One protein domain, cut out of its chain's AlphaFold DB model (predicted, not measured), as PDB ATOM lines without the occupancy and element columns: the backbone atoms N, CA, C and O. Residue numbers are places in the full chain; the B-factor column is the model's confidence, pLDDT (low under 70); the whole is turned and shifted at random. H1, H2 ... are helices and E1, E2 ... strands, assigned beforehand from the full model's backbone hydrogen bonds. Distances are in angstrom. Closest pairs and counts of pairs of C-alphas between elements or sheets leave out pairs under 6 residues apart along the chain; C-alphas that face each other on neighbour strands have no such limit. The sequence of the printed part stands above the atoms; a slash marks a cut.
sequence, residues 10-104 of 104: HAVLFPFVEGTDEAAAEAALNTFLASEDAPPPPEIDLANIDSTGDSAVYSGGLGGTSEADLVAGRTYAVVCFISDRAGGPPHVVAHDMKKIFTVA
ATOM      1  N   HIS A  10      54.848   5.012  77.567       91.62
ATOM      2  CA  HIS A  10      54.808   4.575  78.950       91.62
ATOM      3  C   HIS A  10      54.902   3.063  78.933       91.62
ATOM      4  O   HIS A  10      54.255   2.434  78.100       91.62
ATOM      5  N   ALA A  11      55.743   2.502  79.786       92.19
ATOM      6  CA  ALA A  11      55.859   1.071  79.961       92.19
ATOM      7  C   ALA A  11      55.142   0.690  81.252       92.19
ATOM      8  O   ALA A  11      55.483   1.213  82.308       92.19
ATOM      9  N   VAL A  12      54.187  -0.228  81.159       93.25
ATOM     10  CA  VAL A  12      53.547  -0.877  82.308       93.25
ATOM     11  C   VAL A  12      53.864  -2.359  82.235       93.25
ATOM     12  O   VAL A  12      53.695  -2.965  81.172       93.25
ATOM     13  N   LEU A  13      54.334  -2.940  83.338       95.50
ATOM     14  CA  LEU A  13      54.535  -4.380  83.435       95.50
ATOM     15  C   LEU A  13      53.238  -5.074  83.852       95.50
ATOM     16  O   LEU A  13      52.676  -4.807  84.908       95.50
ATOM     17  N   PHE A  14      52.788  -6.004  83.021       95.19
ATOM     18  CA  PHE A  14      51.682  -6.907  83.298       95.19
ATOM     19  C   PHE A  14      52.253  -8.256  83.737       95.19
ATOM     20  O   PHE A  14      52.912  -8.920  82.928       95.19
ATOM     21  N   PRO A  15      52.032  -8.675  84.992       96.88
ATOM     22  CA  PRO A  15      52.420  -9.999  85.447       96.88
ATOM     23  C   PRO A  15      51.403 -11.051  84.992       96.88
ATOM     24  O   PRO A  15      50.189 -10.847  85.067       96.88
ATOM     25  N   PHE A  16      51.900 -12.216  84.582       97.81
ATOM     26  CA  PHE A  16      51.068 -13.405  84.400       97.81
ATOM     27  C   PHE A  16      51.205 -14.330  85.606       97.81
ATOM     28  O   PHE A  16      52.190 -14.256  86.348       97.81
ATOM     29  N   VAL A  17      50.207 -15.173  85.852       97.06
ATOM     30  CA  VAL A  17      50.264 -16.183  86.916       97.06
ATOM     31  C   VAL A  17      51.440 -17.141  86.693       97.06
ATOM     32  O   VAL A  17      51.961 -17.297  85.587       97.06
ATOM     33  N   GLU A  18      51.917 -17.756  87.773       96.31
ATOM     34  CA  GLU A  18      53.029 -18.706  87.700       96.31
ATOM     35  C   GLU A  18      52.697 -19.879  86.760       96.31
ATOM     36  O   GLU A  18      51.590 -20.415  86.780       96.31
ATOM     37  N   GLY A  19      53.668 -20.280  85.937       96.50
ATOM     38  CA  GLY A  19      53.511 -21.370  84.971       96.50
ATOM     39  C   GLY A  19      52.877 -20.968  83.634       96.50
ATOM     40  O   GLY A  19      52.825 -21.803  82.734       96.50
ATOM     41  N   THR A  20      52.443 -19.714  83.462       98.25
ATOM     42  CA  THR A  20      52.012 -19.197  82.155       98.25
ATOM     43  C   THR A  20      53.213 -19.033  81.224       98.25
ATOM     44  O   THR A  20      54.132 -18.265  81.515       98.25
ATOM     45  N   ASP A  21      53.204 -19.733  80.088       97.88
ATOM     46  CA  ASP A  21      54.191 -19.543  79.022       97.88
ATOM     47  C   ASP A  21      53.882 -18.306  78.154       97.88
ATOM     48  O   ASP A  21      52.805 -17.712  78.246       97.88
ATOM     49  N   GLU A  22      54.832 -17.888  77.312       98.00
ATOM     50  CA  GLU A  22      54.679 -16.679  76.487       98.00
ATOM     51  C   GLU A  22      53.483 -16.751  75.518       98.00
ATOM     52  O   GLU A  22      52.852 -15.728  75.255       98.00
ATOM     53  N   ALA A  23      53.131 -17.941  75.019       98.06
ATOM     54  CA  ALA A  23      52.019 -18.108  74.081       98.06
ATOM     55  C   ALA A  23      50.661 -17.962  74.785       98.06
ATOM     56  O   ALA A  23      49.761 -17.286  74.280       98.06
ATOM     57  N   ALA A  24      50.517 -18.557  75.970       98.06
ATOM     58  CA  ALA A  24      49.345 -18.387  76.819       98.06
ATOM     59  C   ALA A  24      49.220 -16.936  77.310       98.06
ATOM     60  O   ALA A  24      48.125 -16.374  77.284       98.06
ATOM     61  N   ALA A  25      50.339 -16.303  77.673       98.06
ATOM     62  CA  ALA A  25      50.388 -14.889  78.035       98.06
ATOM     63  C   ALA A  25      49.915 -13.983  76.889       98.06
ATOM     64  O   ALA A  25      49.131 -13.060  77.108       98.06
ATOM     65  N   GLU A  26      50.337 -14.261  75.653       97.62
ATOM     66  CA  GLU A  26      49.907 -13.496  74.482       97.62
ATOM     67  C   GLU A  26      48.410 -13.643  74.214       97.62
ATOM     68  O   GLU A  26      47.712 -12.645  74.014       97.62
ATOM     69  N   ALA A  27      47.895 -14.873  74.258       97.50
ATOM     70  CA  ALA A  27      46.472 -15.135  74.084       97.50
ATOM     71  C   ALA A  27      45.627 -14.445  75.171       97.50
ATOM     72  O   ALA A  27      44.607 -13.819  74.860       97.50
ATOM     73  N   ALA A  28      46.070 -14.512  76.428       97.00
ATOM     74  CA  ALA A  28      45.412 -13.861  77.553       97.00
ATOM     75  C   ALA A  28      45.434 -12.336  77.408       97.00
ATOM     76  O   ALA A  28      44.384 -11.702  77.475       97.00
ATOM     77  N   LEU A  29      46.589 -11.734  77.118       95.69
ATOM     78  CA  LEU A  29      46.683 -10.289  76.927       95.69
ATOM     79  C   LEU A  29      45.793  -9.814  75.772       95.69
ATOM     80  O   LEU A  29      45.051  -8.851  75.934       95.69
ATOM     81  N   ASN A  30      45.789 -10.513  74.635       94.88
ATOM     82  CA  ASN A  30      44.917 -10.164  73.510       94.88
ATOM     83  C   ASN A  30      43.428 -10.274  73.877       94.88
ATOM     84  O   ASN A  30      42.636  -9.412  73.501       94.88
ATOM     85  N   THR A  31      43.051 -11.299  74.645       95.31
ATOM     86  CA  THR A  31      41.674 -11.466  75.138       95.31
ATOM     87  C   THR A  31      41.282 -10.338  76.088       95.31
ATOM     88  O   THR A  31      40.193  -9.781  75.962       95.31
ATOM     89  N   PHE A  32      42.177  -9.962  77.003       93.50
ATOM     90  CA  PHE A  32      41.966  -8.859  77.934       93.50
ATOM     91  C   PHE A  32      41.779  -7.530  77.196       93.50
ATOM     92  O   PHE A  32      40.822  -6.813  77.461       93.50
ATOM     93  N   LEU A  33      42.632  -7.239  76.211       92.00
ATOM     94  CA  LEU A  33      42.572  -6.008  75.416       92.00
ATOM     95  C   LEU A  33      41.325  -5.900  74.529       92.00
ATOM     96  O   LEU A  33      40.912  -4.793  74.192       92.00
ATOM     97  N   ALA A  34      40.743  -7.030  74.129       91.31
ATOM     98  CA  ALA A  34      39.537  -7.077  73.306       91.31
ATOM     99  C   ALA A  34      38.232  -7.031  74.124       91.31
ATOM    100  O   ALA A  34      37.149  -6.989  73.538       91.31
ATOM    101  N   SER A  35      38.317  -7.078  75.457       87.88
ATOM    102  CA  SER A  35      37.161  -7.209  76.345       87.88
ATOM    103  C   SER A  35      36.869  -5.904  77.084       87.88
ATOM    104  O   SER A  35      37.741  -5.376  77.762       87.88
ATOM    105  N   GLU A  36      35.627  -5.415  77.014       77.94
ATOM    106  CA  GLU A  36      35.183  -4.254  77.809       77.94
ATOM    107  C   GLU A  36      34.447  -4.670  79.096       77.94
ATOM    108  O   GLU A  36      34.680  -4.084  80.146       77.94
ATOM    109  N   ASP A  37      33.624  -5.727  79.035       82.69
ATOM    110  CA  ASP A  37      32.752  -6.178  80.139       82.69
ATOM    111  C   ASP A  37      32.884  -7.686  80.458       82.69
ATOM    112  O   ASP A  37      31.999  -8.297  81.066       82.69
ATOM    113  N   ALA A  38      33.972  -8.329  80.027       86.50
ATOM    114  CA  ALA A  38      34.226  -9.736  80.339       86.50
ATOM    115  C   ALA A  38      35.088  -9.881  81.604       86.50
ATOM    116  O   ALA A  38      35.921  -9.016  81.884       86.50
ATOM    117  N   PRO A  39      34.949 -10.990  82.359       89.19
ATOM    118  CA  PRO A  39      35.927 -11.334  83.378       89.19
ATOM    119  C   PRO A  39      37.341 -11.351  82.778       89.19
ATOM    120  O   PRO A  39      37.515 -11.846  81.659       89.19
ATOM    121  N   PRO A  40      38.350 -10.839  83.500       89.56
ATOM    122  CA  PRO A  40      39.720 -10.861  83.020       89.56
ATOM    123  C   PRO A  40      40.198 -12.310  82.835       89.56
ATOM    124  O   PRO A  40      39.800 -13.186  83.610       89.56
ATOM    125  N   PRO A  41      41.051 -12.580  81.832       95.06
ATOM    126  CA  PRO A  41      41.655 -13.893  81.644       95.06
ATOM    127  C   PRO A  41      42.370 -14.366  82.918       95.06
ATOM    128  O   PRO A  41      43.093 -13.573  83.529       95.06
ATOM    129  N   PRO A  42      42.183 -15.634  83.332       95.38
ATOM    130  CA  PRO A  42      42.741 -16.156  84.581       95.38
ATOM    131  C   PRO A  42      44.274 -16.192  84.593       95.38
ATOM    132  O   PRO A  42      44.871 -16.320  85.658       95.38
ATOM    133  N   GLU A  43      44.915 -16.084  83.431       97.25
ATOM    134  CA  GLU A  43      46.364 -16.038  83.294       97.25
ATOM    135  C   GLU A  43      46.962 -14.689  83.717       97.25
ATOM    136  O   GLU A  43      48.160 -14.624  83.982       97.25
ATOM    137  N   ILE A  44      46.174 -13.608  83.779       94.75
ATOM    138  CA  ILE A  44      46.665 -12.286  84.192       94.75
ATOM    139  C   ILE A  44      46.605 -12.176  85.715       94.75
ATOM    140  O   ILE A  44      45.538 -12.285  86.321       94.75
ATOM    141  N   ASP A  45      47.741 -11.873  86.341       95.25
ATOM    142  CA  ASP A  45      47.809 -11.659  87.784       95.25
ATOM    143  C   ASP A  45      47.468 -10.208  88.150       95.25
ATOM    144  O   ASP A  45      48.317  -9.400  88.533       95.25
ATOM    145  N   LEU A  46      46.184  -9.872  88.046       90.56
ATOM    146  CA  LEU A  46      45.689  -8.541  88.404       90.56
ATOM    147  C   LEU A  46      45.916  -8.182  89.878       90.56
ATOM    148  O   LEU A  46      45.922  -7.002  90.210       90.56
ATOM    149  N   ALA A  47      46.112  -9.163  90.765       91.62
ATOM    150  CA  ALA A  47      46.372  -8.889  92.176       91.62
ATOM    151  C   ALA A  47      47.749  -8.244  92.406       91.62
ATOM    152  O   ALA A  47      47.943  -7.583  93.424       91.62
ATOM    153  N   ASN A  48      48.687  -8.418  91.468       89.25
ATOM    154  CA  ASN A  48      50.050  -7.893  91.553       89.25
ATOM    155  C   ASN A  48      50.389  -6.880  90.447       89.25
ATOM    156  O   ASN A  48      51.549  -6.503  90.290       89.25
ATOM    157  N   ILE A  49      49.407  -6.415  89.670       86.19
ATOM    158  CA  ILE A  49      49.672  -5.495  88.555       86.19
ATOM    159  C   ILE A  49      50.320  -4.183  89.028       86.19
ATOM    160  O   ILE A  49      51.344  -3.774  88.488       86.19
ATOM    161  N   ASP A  50      49.812  -3.597  90.117       83.94
ATOM    162  CA  ASP A  50      50.311  -2.327  90.665       83.94
ATOM    163  C   ASP A  50      51.702  -2.447  91.313       83.94
ATOM    164  O   ASP A  50      52.391  -1.447  91.503       83.94
ATOM    165  N   SER A  51      52.131  -3.662  91.671       82.56
ATOM    166  CA  SER A  51      53.422  -3.915  92.321       82.56
ATOM    167  C   SER A  51      54.521  -4.355  91.354       82.56
ATOM    168  O   SER A  51      55.674  -4.463  91.765       82.56
ATOM    169  N   THR A  52      54.195  -4.598  90.080       83.62
ATOM    170  CA  THR A  52      55.166  -5.114  89.101       83.62
ATOM    171  C   THR A  52      56.021  -4.005  88.481       83.62
ATOM    172  O   THR A  52      57.164  -4.247  88.098       83.62
ATOM    173  N   GLY A  53      55.499  -2.778  88.440       89.31
ATOM    174  CA  GLY A  53      56.249  -1.575  88.089       89.31
ATOM    175  C   GLY A  53      55.893  -0.969  86.734       89.31
ATOM    176  O   GLY A  53      55.356  -1.612  85.827       89.31
ATOM    177  N   ASP A  54      56.225   0.311  86.604       92.56
ATOM    178  CA  ASP A  54      55.978   1.112  85.419       92.56
ATOM    179  C   ASP A  54      57.093   2.149  85.188       92.56
ATOM    180  O   ASP A  54      58.041   2.309  85.967       92.56
ATOM    181  N   SER A  55      57.034   2.833  84.051       91.38
ATOM    182  CA  SER A  55      57.952   3.920  83.728       91.38
ATOM    183  C   SER A  55      57.316   5.291  83.896       91.38
ATOM    184  O   SER A  55      56.104   5.437  83.929       91.38
ATOM    185  N   ALA A  56      58.121   6.352  83.887       90.44
ATOM    186  CA  ALA A  56      57.563   7.664  83.572       90.44
ATOM    187  C   ALA A  56      57.032   7.692  82.123       90.44
ATOM    188  O   ALA A  56      57.341   6.822  81.300       90.44
ATOM    189  N   VAL A  57      56.258   8.725  81.801       91.06
ATOM    190  CA  VAL A  57      55.828   9.010  80.429       91.06
ATOM    191  C   VAL A  57      56.940   9.766  79.699       91.06
ATOM    192  O   VAL A  57      57.348  10.845  80.132       91.06
ATOM    193  N   TYR A  58      57.415   9.239  78.572       89.12
ATOM    194  CA  TYR A  58      58.520   9.814  77.798       89.12
ATOM    195  C   TYR A  58      58.062  10.287  76.417       89.12
ATOM    196  O   TYR A  58      57.379   9.560  75.701       89.12
ATOM    197  N   SER A  59      58.482  11.488  76.012       85.88
ATOM    198  CA  SER A  59      58.335  11.984  74.629       85.88
ATOM    199  C   SER A  59      59.507  11.532  73.744       85.88
ATOM    200  O   SER A  59      60.511  11.040  74.259       85.88
ATOM    201  N   GLY A  60      59.400  11.715  72.425       82.62
ATOM    202  CA  GLY A  60      60.464  11.357  71.484       82.62
ATOM    203  C   GLY A  60      61.822  11.972  71.823       82.62
ATOM    204  O   GLY A  60      61.916  13.121  72.254       82.62
ATOM    205  N   GLY A  61      62.880  11.180  71.659       79.06
ATOM    206  CA  GLY A  61      64.250  11.540  72.028       79.06
ATOM    207  C   GLY A  61      64.543  11.488  73.532       79.06
ATOM    208  O   GLY A  61      65.706  11.592  73.919       79.06
ATOM    209  N   LEU A  62      63.529  11.290  74.383       83.19
ATOM    210  CA  LEU A  62      63.697  11.058  75.815       83.19
ATOM    211  C   LEU A  62      63.660   9.559  76.138       83.19
ATOM    212  O   LEU A  62      63.160   8.722  75.381       83.19
ATOM    213  N   GLY A  63      64.201   9.225  77.302       83.12
ATOM    214  CA  GLY A  63      64.148   7.893  77.874       83.12
ATOM    215  C   GLY A  63      64.600   7.922  79.324       83.12
ATOM    216  O   GLY A  63      65.105   8.931  79.815       83.12
ATOM    217  N   GLY A  64      64.429   6.793  79.991       84.50
ATOM    218  CA  GLY A  64      64.898   6.586  81.347       84.50
ATOM    219  C   GLY A  64      65.012   5.104  81.648       84.50
ATOM    220  O   GLY A  64      64.731   4.256  80.797       84.50
ATOM    221  N   THR A  65      65.429   4.817  82.869       87.12
ATOM    222  CA  THR A  65      65.507   3.467  83.415       87.12
ATOM    223  C   THR A  65      64.526   3.382  84.573       87.12
ATOM    224  O   THR A  65      64.476   4.294  85.395       87.12
ATOM    225  N   SER A  66      63.758   2.298  84.612       86.12
ATOM    226  CA  SER A  66      62.939   1.915  85.758       86.12
ATOM    227  C   SER A  66      63.486   0.616  86.328       86.12
ATOM    228  O   SER A  66      63.991  -0.223  85.581       86.12
ATOM    229  N   GLU A  67      63.371   0.460  87.639       88.81
ATOM    230  CA  GLU A  67      63.662  -0.790  88.331       88.81
ATOM    231  C   GLU A  67      62.349  -1.536  88.584       88.81
ATOM    232  O   GLU A  67      61.313  -0.915  88.822       88.81
ATOM    233  N   ALA A  68      62.397  -2.861  88.494       90.38
ATOM    234  CA  ALA A  68      61.277  -3.744  88.776       90.38
ATOM    235  C   ALA A  68      61.809  -5.041  89.387       90.38
ATOM    236  O   ALA A  68      62.810  -5.590  88.913       90.38
ATOM    237  N   ASP A  69      61.121  -5.539  90.411       90.44
ATOM    238  CA  ASP A  69      61.431  -6.823  91.029       90.44
ATOM    239  C   ASP A  69      60.744  -7.941  90.240       90.44
ATOM    240  O   ASP A  69      59.543  -8.193  90.364       90.44
ATOM    241  N   LEU A  70      61.521  -8.605  89.386       93.38
ATOM    242  CA  LEU A  70      61.039  -9.677  88.525       93.38
ATOM    243  C   LEU A  70      61.365 -11.053  89.115       93.38
ATOM    244  O   LEU A  70      62.462 -11.294  89.621       93.38
ATOM    245  N   VAL A  71      60.412 -11.977  89.017       94.88
ATOM    246  CA  VAL A  71      60.567 -13.353  89.501       94.88
ATOM    247  C   VAL A  71      61.114 -14.227  88.374       94.88
ATOM    248  O   VAL A  71      60.528 -14.288  87.294       94.88
ATOM    249  N   ALA A  72      62.224 -14.924  88.626       96.69
ATOM    250  CA  ALA A  72      62.808 -15.862  87.668       96.69
ATOM    251  C   ALA A  72      61.803 -16.958  87.268       96.69
ATOM    252  O   ALA A  72      61.061 -17.469  88.107       96.69
ATOM    253  N   GLY A  73      61.769 -17.311  85.983       96.50
ATOM    254  CA  GLY A  73      60.828 -18.276  85.409       96.50
ATOM    255  C   GLY A  73      59.402 -17.754  85.213       96.50
ATOM    256  O   GLY A  73      58.569 -18.471  84.661       96.50
ATOM    257  N   ARG A  74      59.100 -16.520  85.634       97.19
ATOM    258  CA  ARG A  74      57.779 -15.912  85.465       97.19
ATOM    259  C   ARG A  74      57.698 -15.114  84.165       97.19
ATOM    260  O   ARG A  74      58.668 -14.480  83.746       97.19
ATOM    261  N   THR A  75      56.527 -15.153  83.534       98.50
ATOM    262  CA  THR A  75      56.232 -14.416  82.301       98.50
ATOM    263  C   THR A  75      55.603 -13.066  82.617       98.50
ATOM    264  O   THR A  75      54.765 -12.947  83.516       98.50
ATOM    265  N   TYR A  76      55.999 -12.055  81.848       97.88
ATOM    266  CA  TYR A  76      55.516 -10.683  81.939       97.88
ATOM    267  C   TYR A  76      55.269 -10.111  80.543       97.88
ATOM    268  O   TYR A  76      55.836 -10.574  79.550       97.88
ATOM    269  N   ALA A  77      54.456  -9.059  80.471       97.50
ATOM    270  CA  ALA A  77      54.379  -8.191  79.304       97.50
ATOM    271  C   ALA A  77      54.744  -6.759  79.689       97.50
ATOM    272  O   ALA A  77      54.244  -6.243  80.678       97.50
ATOM    273  N   VAL A  78      55.566  -6.089  78.886       95.69
ATOM    274  CA  VAL A  78      55.627  -4.624  78.884       95.69
ATOM    275  C   VAL A  78      54.611  -4.128  77.869       95.69
ATOM    276  O   VAL A  78      54.679  -4.532  76.708       95.69
ATOM    277  N   VAL A  79      53.702  -3.244  78.271       95.12
ATOM    278  CA  VAL A  79      52.701  -2.646  77.373       95.12
ATOM    279  C   VAL A  79      52.705  -1.127  77.474       95.12
ATOM    280  O   VAL A  79      52.983  -0.571  78.537       95.12
ATOM    281  N   CYS A  80      52.345  -0.453  76.381       93.88
ATOM    282  CA  CYS A  80      52.000   0.965  76.417       93.88
ATOM    283  C   CYS A  80      50.484   1.151  76.339       93.88
ATOM    284  O   CYS A  80      49.879   0.998  75.279       93.88
ATOM    285  N   PHE A  81      49.874   1.503  77.472       91.25
ATOM    286  CA  PHE A  81      48.423   1.684  77.583       91.25
ATOM    287  C   PHE A  81      47.965   3.147  77.433       91.25
ATOM    288  O   PHE A  81      46.831   3.490  77.748       91.25
ATOM    289  N   ILE A  82      48.837   4.031  76.944       92.38
ATOM    290  CA  ILE A  82      48.482   5.422  76.637       92.38
ATOM    291  C   ILE A  82      48.019   5.510  75.180       92.38
ATOM    292  O   ILE A  82      48.569   4.821  74.325       92.38
ATOM    293  N   SER A  83      47.008   6.331  74.901       92.00
ATOM    294  CA  SER A  83      46.545   6.632  73.540       92.00
ATOM    295  C   SER A  83      47.392   7.710  72.862       92.00
ATOM    296  O   SER A  83      48.047   8.515  73.530       92.00
ATOM    297  N   ASP A  84      47.284   7.798  71.534       90.25
ATOM    298  CA  ASP A  84      47.847   8.917  70.780       90.25
ATOM    299  C   ASP A  84      47.326  10.263  71.328       90.25
ATOM    300  O   ASP A  84      46.207  10.368  71.839       90.25
ATOM    301  N   ARG A  85      48.101  11.343  71.166       88.06
ATOM    302  CA  ARG A  85      47.721  12.697  71.633       88.06
ATOM    303  C   ARG A  85      46.393  13.204  71.062       88.06
ATOM    304  O   ARG A  85      45.731  14.022  71.695       88.06
ATOM    305  N   ALA A  86      46.025  12.750  69.865       90.50
ATOM    306  CA  ALA A  86      44.754  13.076  69.219       90.50
ATOM    307  C   ALA A  86      43.558  12.285  69.794       90.50
ATOM    308  O   ALA A  86      42.419  12.524  69.395       90.50
ATOM    309  N   GLY A  87      43.805  11.365  70.731       88.94
ATOM    310  CA  GLY A  87      42.851  10.367  71.200       88.94
ATOM    311  C   GLY A  87      42.839   9.115  70.319       88.94
ATOM    312  O   GLY A  87      43.554   9.026  69.324       88.94
ATOM    313  N   GLY A  88      42.009   8.140  70.696       90.31
ATOM    314  CA  GLY A  88      41.910   6.836  70.034       90.31
ATOM    315  C   GLY A  88      42.229   5.677  70.982       90.31
ATOM    316  O   GLY A  88      42.384   5.896  72.189       90.31
ATOM    317  N   PRO A  89      42.303   4.440  70.462       92.38
ATOM    318  CA  PRO A  89      42.686   3.283  71.260       92.38
ATOM    319  C   PRO A  89      44.095   3.447  71.863       92.38
ATOM    320  O   PRO A  89      44.925   4.156  71.287       92.38
ATOM    321  N   PRO A  90      44.395   2.782  72.992       92.81
ATOM    322  CA  PRO A  90      45.747   2.727  73.546       92.81
ATOM    323  C   PRO A  90      46.780   2.208  72.533       92.81
ATOM    324  O   PRO A  90      46.443   1.386  71.682       92.81
ATOM    325  N   HIS A  91      48.051   2.604  72.650       93.50
ATOM    326  CA  HIS A  91      49.120   2.183  71.730       93.50
ATOM    327  C   HIS A  91      49.293   0.661  71.642       93.50
ATOM    328  O   HIS A  91      49.630   0.147  70.577       93.50
ATOM    329  N   VAL A  92      49.035  -0.076  72.724       94.38
ATOM    330  CA  VAL A  92      49.028  -1.545  72.692       94.38
ATOM    331  C   VAL A  92      47.946  -2.114  71.763       94.38
ATOM    332  O   VAL A  92      48.157  -3.160  71.161       94.38
ATOM    333  N   VAL A  93      46.818  -1.419  71.592       93.88
ATOM    334  CA  VAL A  93      45.724  -1.814  70.688       93.88
ATOM    335  C   VAL A  93      45.943  -1.261  69.277       93.88
ATOM    336  O   VAL A  93      45.776  -1.984  68.302       93.88
ATOM    337  N   ALA A  94      46.311   0.016  69.154       92.19
ATOM    338  CA  ALA A  94      46.427   0.697  67.863       92.19
ATOM    339  C   ALA A  94      47.694   0.316  67.077       92.19
ATOM    340  O   ALA A  94      47.653   0.247  65.851       92.19
ATOM    341  N   HIS A  95      48.805   0.066  67.779       91.25
ATOM    342  CA  HIS A  95      50.142  -0.082  67.187       91.25
ATOM    343  C   HIS A  95      50.867  -1.355  67.640       91.25
ATOM    344  O   HIS A  95      52.067  -1.484  67.419       91.25
ATOM    345  N   ASP A  96      50.157  -2.271  68.307       92.69
ATOM    346  CA  ASP A  96      50.712  -3.497  68.900       92.69
ATOM    347  C   ASP A  96      51.938  -3.233  69.800       92.69
ATOM    348  O   ASP A  96      52.903  -3.996  69.838       92.69
ATOM    349  N   MET A  97      51.927  -2.107  70.528       93.06
ATOM    350  CA  MET A  97      53.053  -1.682  71.361       93.06
ATOM    351  C   MET A  97      53.131  -2.480  72.671       93.06
ATOM    352  O   MET A  97      52.803  -1.990  73.758       93.06
ATOM    353  N   LYS A  98      53.588  -3.726  72.548       95.06
ATOM    354  CA  LYS A  98      53.826  -4.657  73.649       95.06
ATOM    355  C   LYS A  98      55.067  -5.510  73.419       95.06
ATOM    356  O   LYS A  98      55.523  -5.704  72.294       95.06
ATOM    357  N   LYS A  99      55.588  -6.077  74.500       96.19
ATOM    358  CA  LYS A  99      56.589  -7.141  74.455       96.19
ATOM    359  C   LYS A  99      56.328  -8.133  75.573       96.19
ATOM    360  O   LYS A  99      56.305  -7.741  76.732       96.19
ATOM    361  N   ILE A 100      56.189  -9.402  75.216       97.94
ATOM    362  CA  ILE A 100      56.082 -10.519  76.158       97.94
ATOM    363  C   ILE A 100      57.455 -11.170  76.303       97.94
ATOM    364  O   ILE A 100      58.227 -11.213  75.333       97.94
ATOM    365  N   PHE A 101      57.773 -11.591  77.524       97.75
ATOM    366  CA  PHE A 101      59.021 -12.267  77.853       97.75
ATOM    367  C   PHE A 101      58.897 -13.080  79.148       97.75
ATOM    368  O   PHE A 101      58.240 -12.657  80.103       97.75
ATOM    369  N   THR A 102      59.585 -14.218  79.201       98.00
ATOM    370  CA  THR A 102      59.869 -14.947  80.446       98.00
ATOM    371  C   THR A 102      61.230 -14.540  81.011       98.00
ATOM    372  O   THR A 102      62.215 -14.402  80.283       98.00
ATOM    373  N   VAL A 103      61.298 -14.340  82.326       96.75
ATOM    374  CA  VAL A 103      62.545 -14.013  83.030       96.75
ATOM    375  C   VAL A 103      63.410 -15.268  83.137       96.75
ATOM    376  O   VAL A 103      62.937 -16.297  83.622       96.75
ATOM    377  N   ALA A 104      64.659 -15.179  82.677       90.31
ATOM    378  CA  ALA A 104      65.633 -16.272  82.725       90.31
ATOM    379  C   ALA A 104      66.181 -16.536  84.135       90.31
ATOM    380  O   ALA A 104      66.257 -15.577  84.936       90.31
TER     381      ALA A 104
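What this domain is: This is residues 10 to 104 of the 104 residues of an uncharacterized protein of Acidimicrobiia bacterium (UniProt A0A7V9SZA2). With little regular structure, a small antiparallel sheet, E1 E2 E3, has H1 over one face, H2 beside E1, and a wide loop, residues 53 to 74. Mixed helices and strands, E1 H1 H2 E2 H3 E3, hold 37 of 95 printed residues. It is compact, radius of gyration of the C-alphas 13.4 A, spans 37 by 32 by 21 A.

Where its parts are: E1, residues 12 to 15, begins at C-alpha (53.547, -0.877, 82.308). H1 is 22 to 33, 16.2 A long, H2 46 to 52, E2 75 to 79, H3 91 to 94, and E3, 98 to 102, ends at (59.869, -14.947, 80.446).

How they stand to each other: N 14 and O 77 across E1 and E2, like N 78 and O 99 across E2 and E3, are 2.8 A apart. H1 is on the sheet, height 9.5 A; H2 and H3 only graze it. In H1 every O i to N i+4 pair is within hydrogen-bond range; in H2 1 of 3, with 2 of 4 O i to N i+3 pairs.

The domain as a whole: The printed part has no cut, three long links and mean pLDDT 92.3.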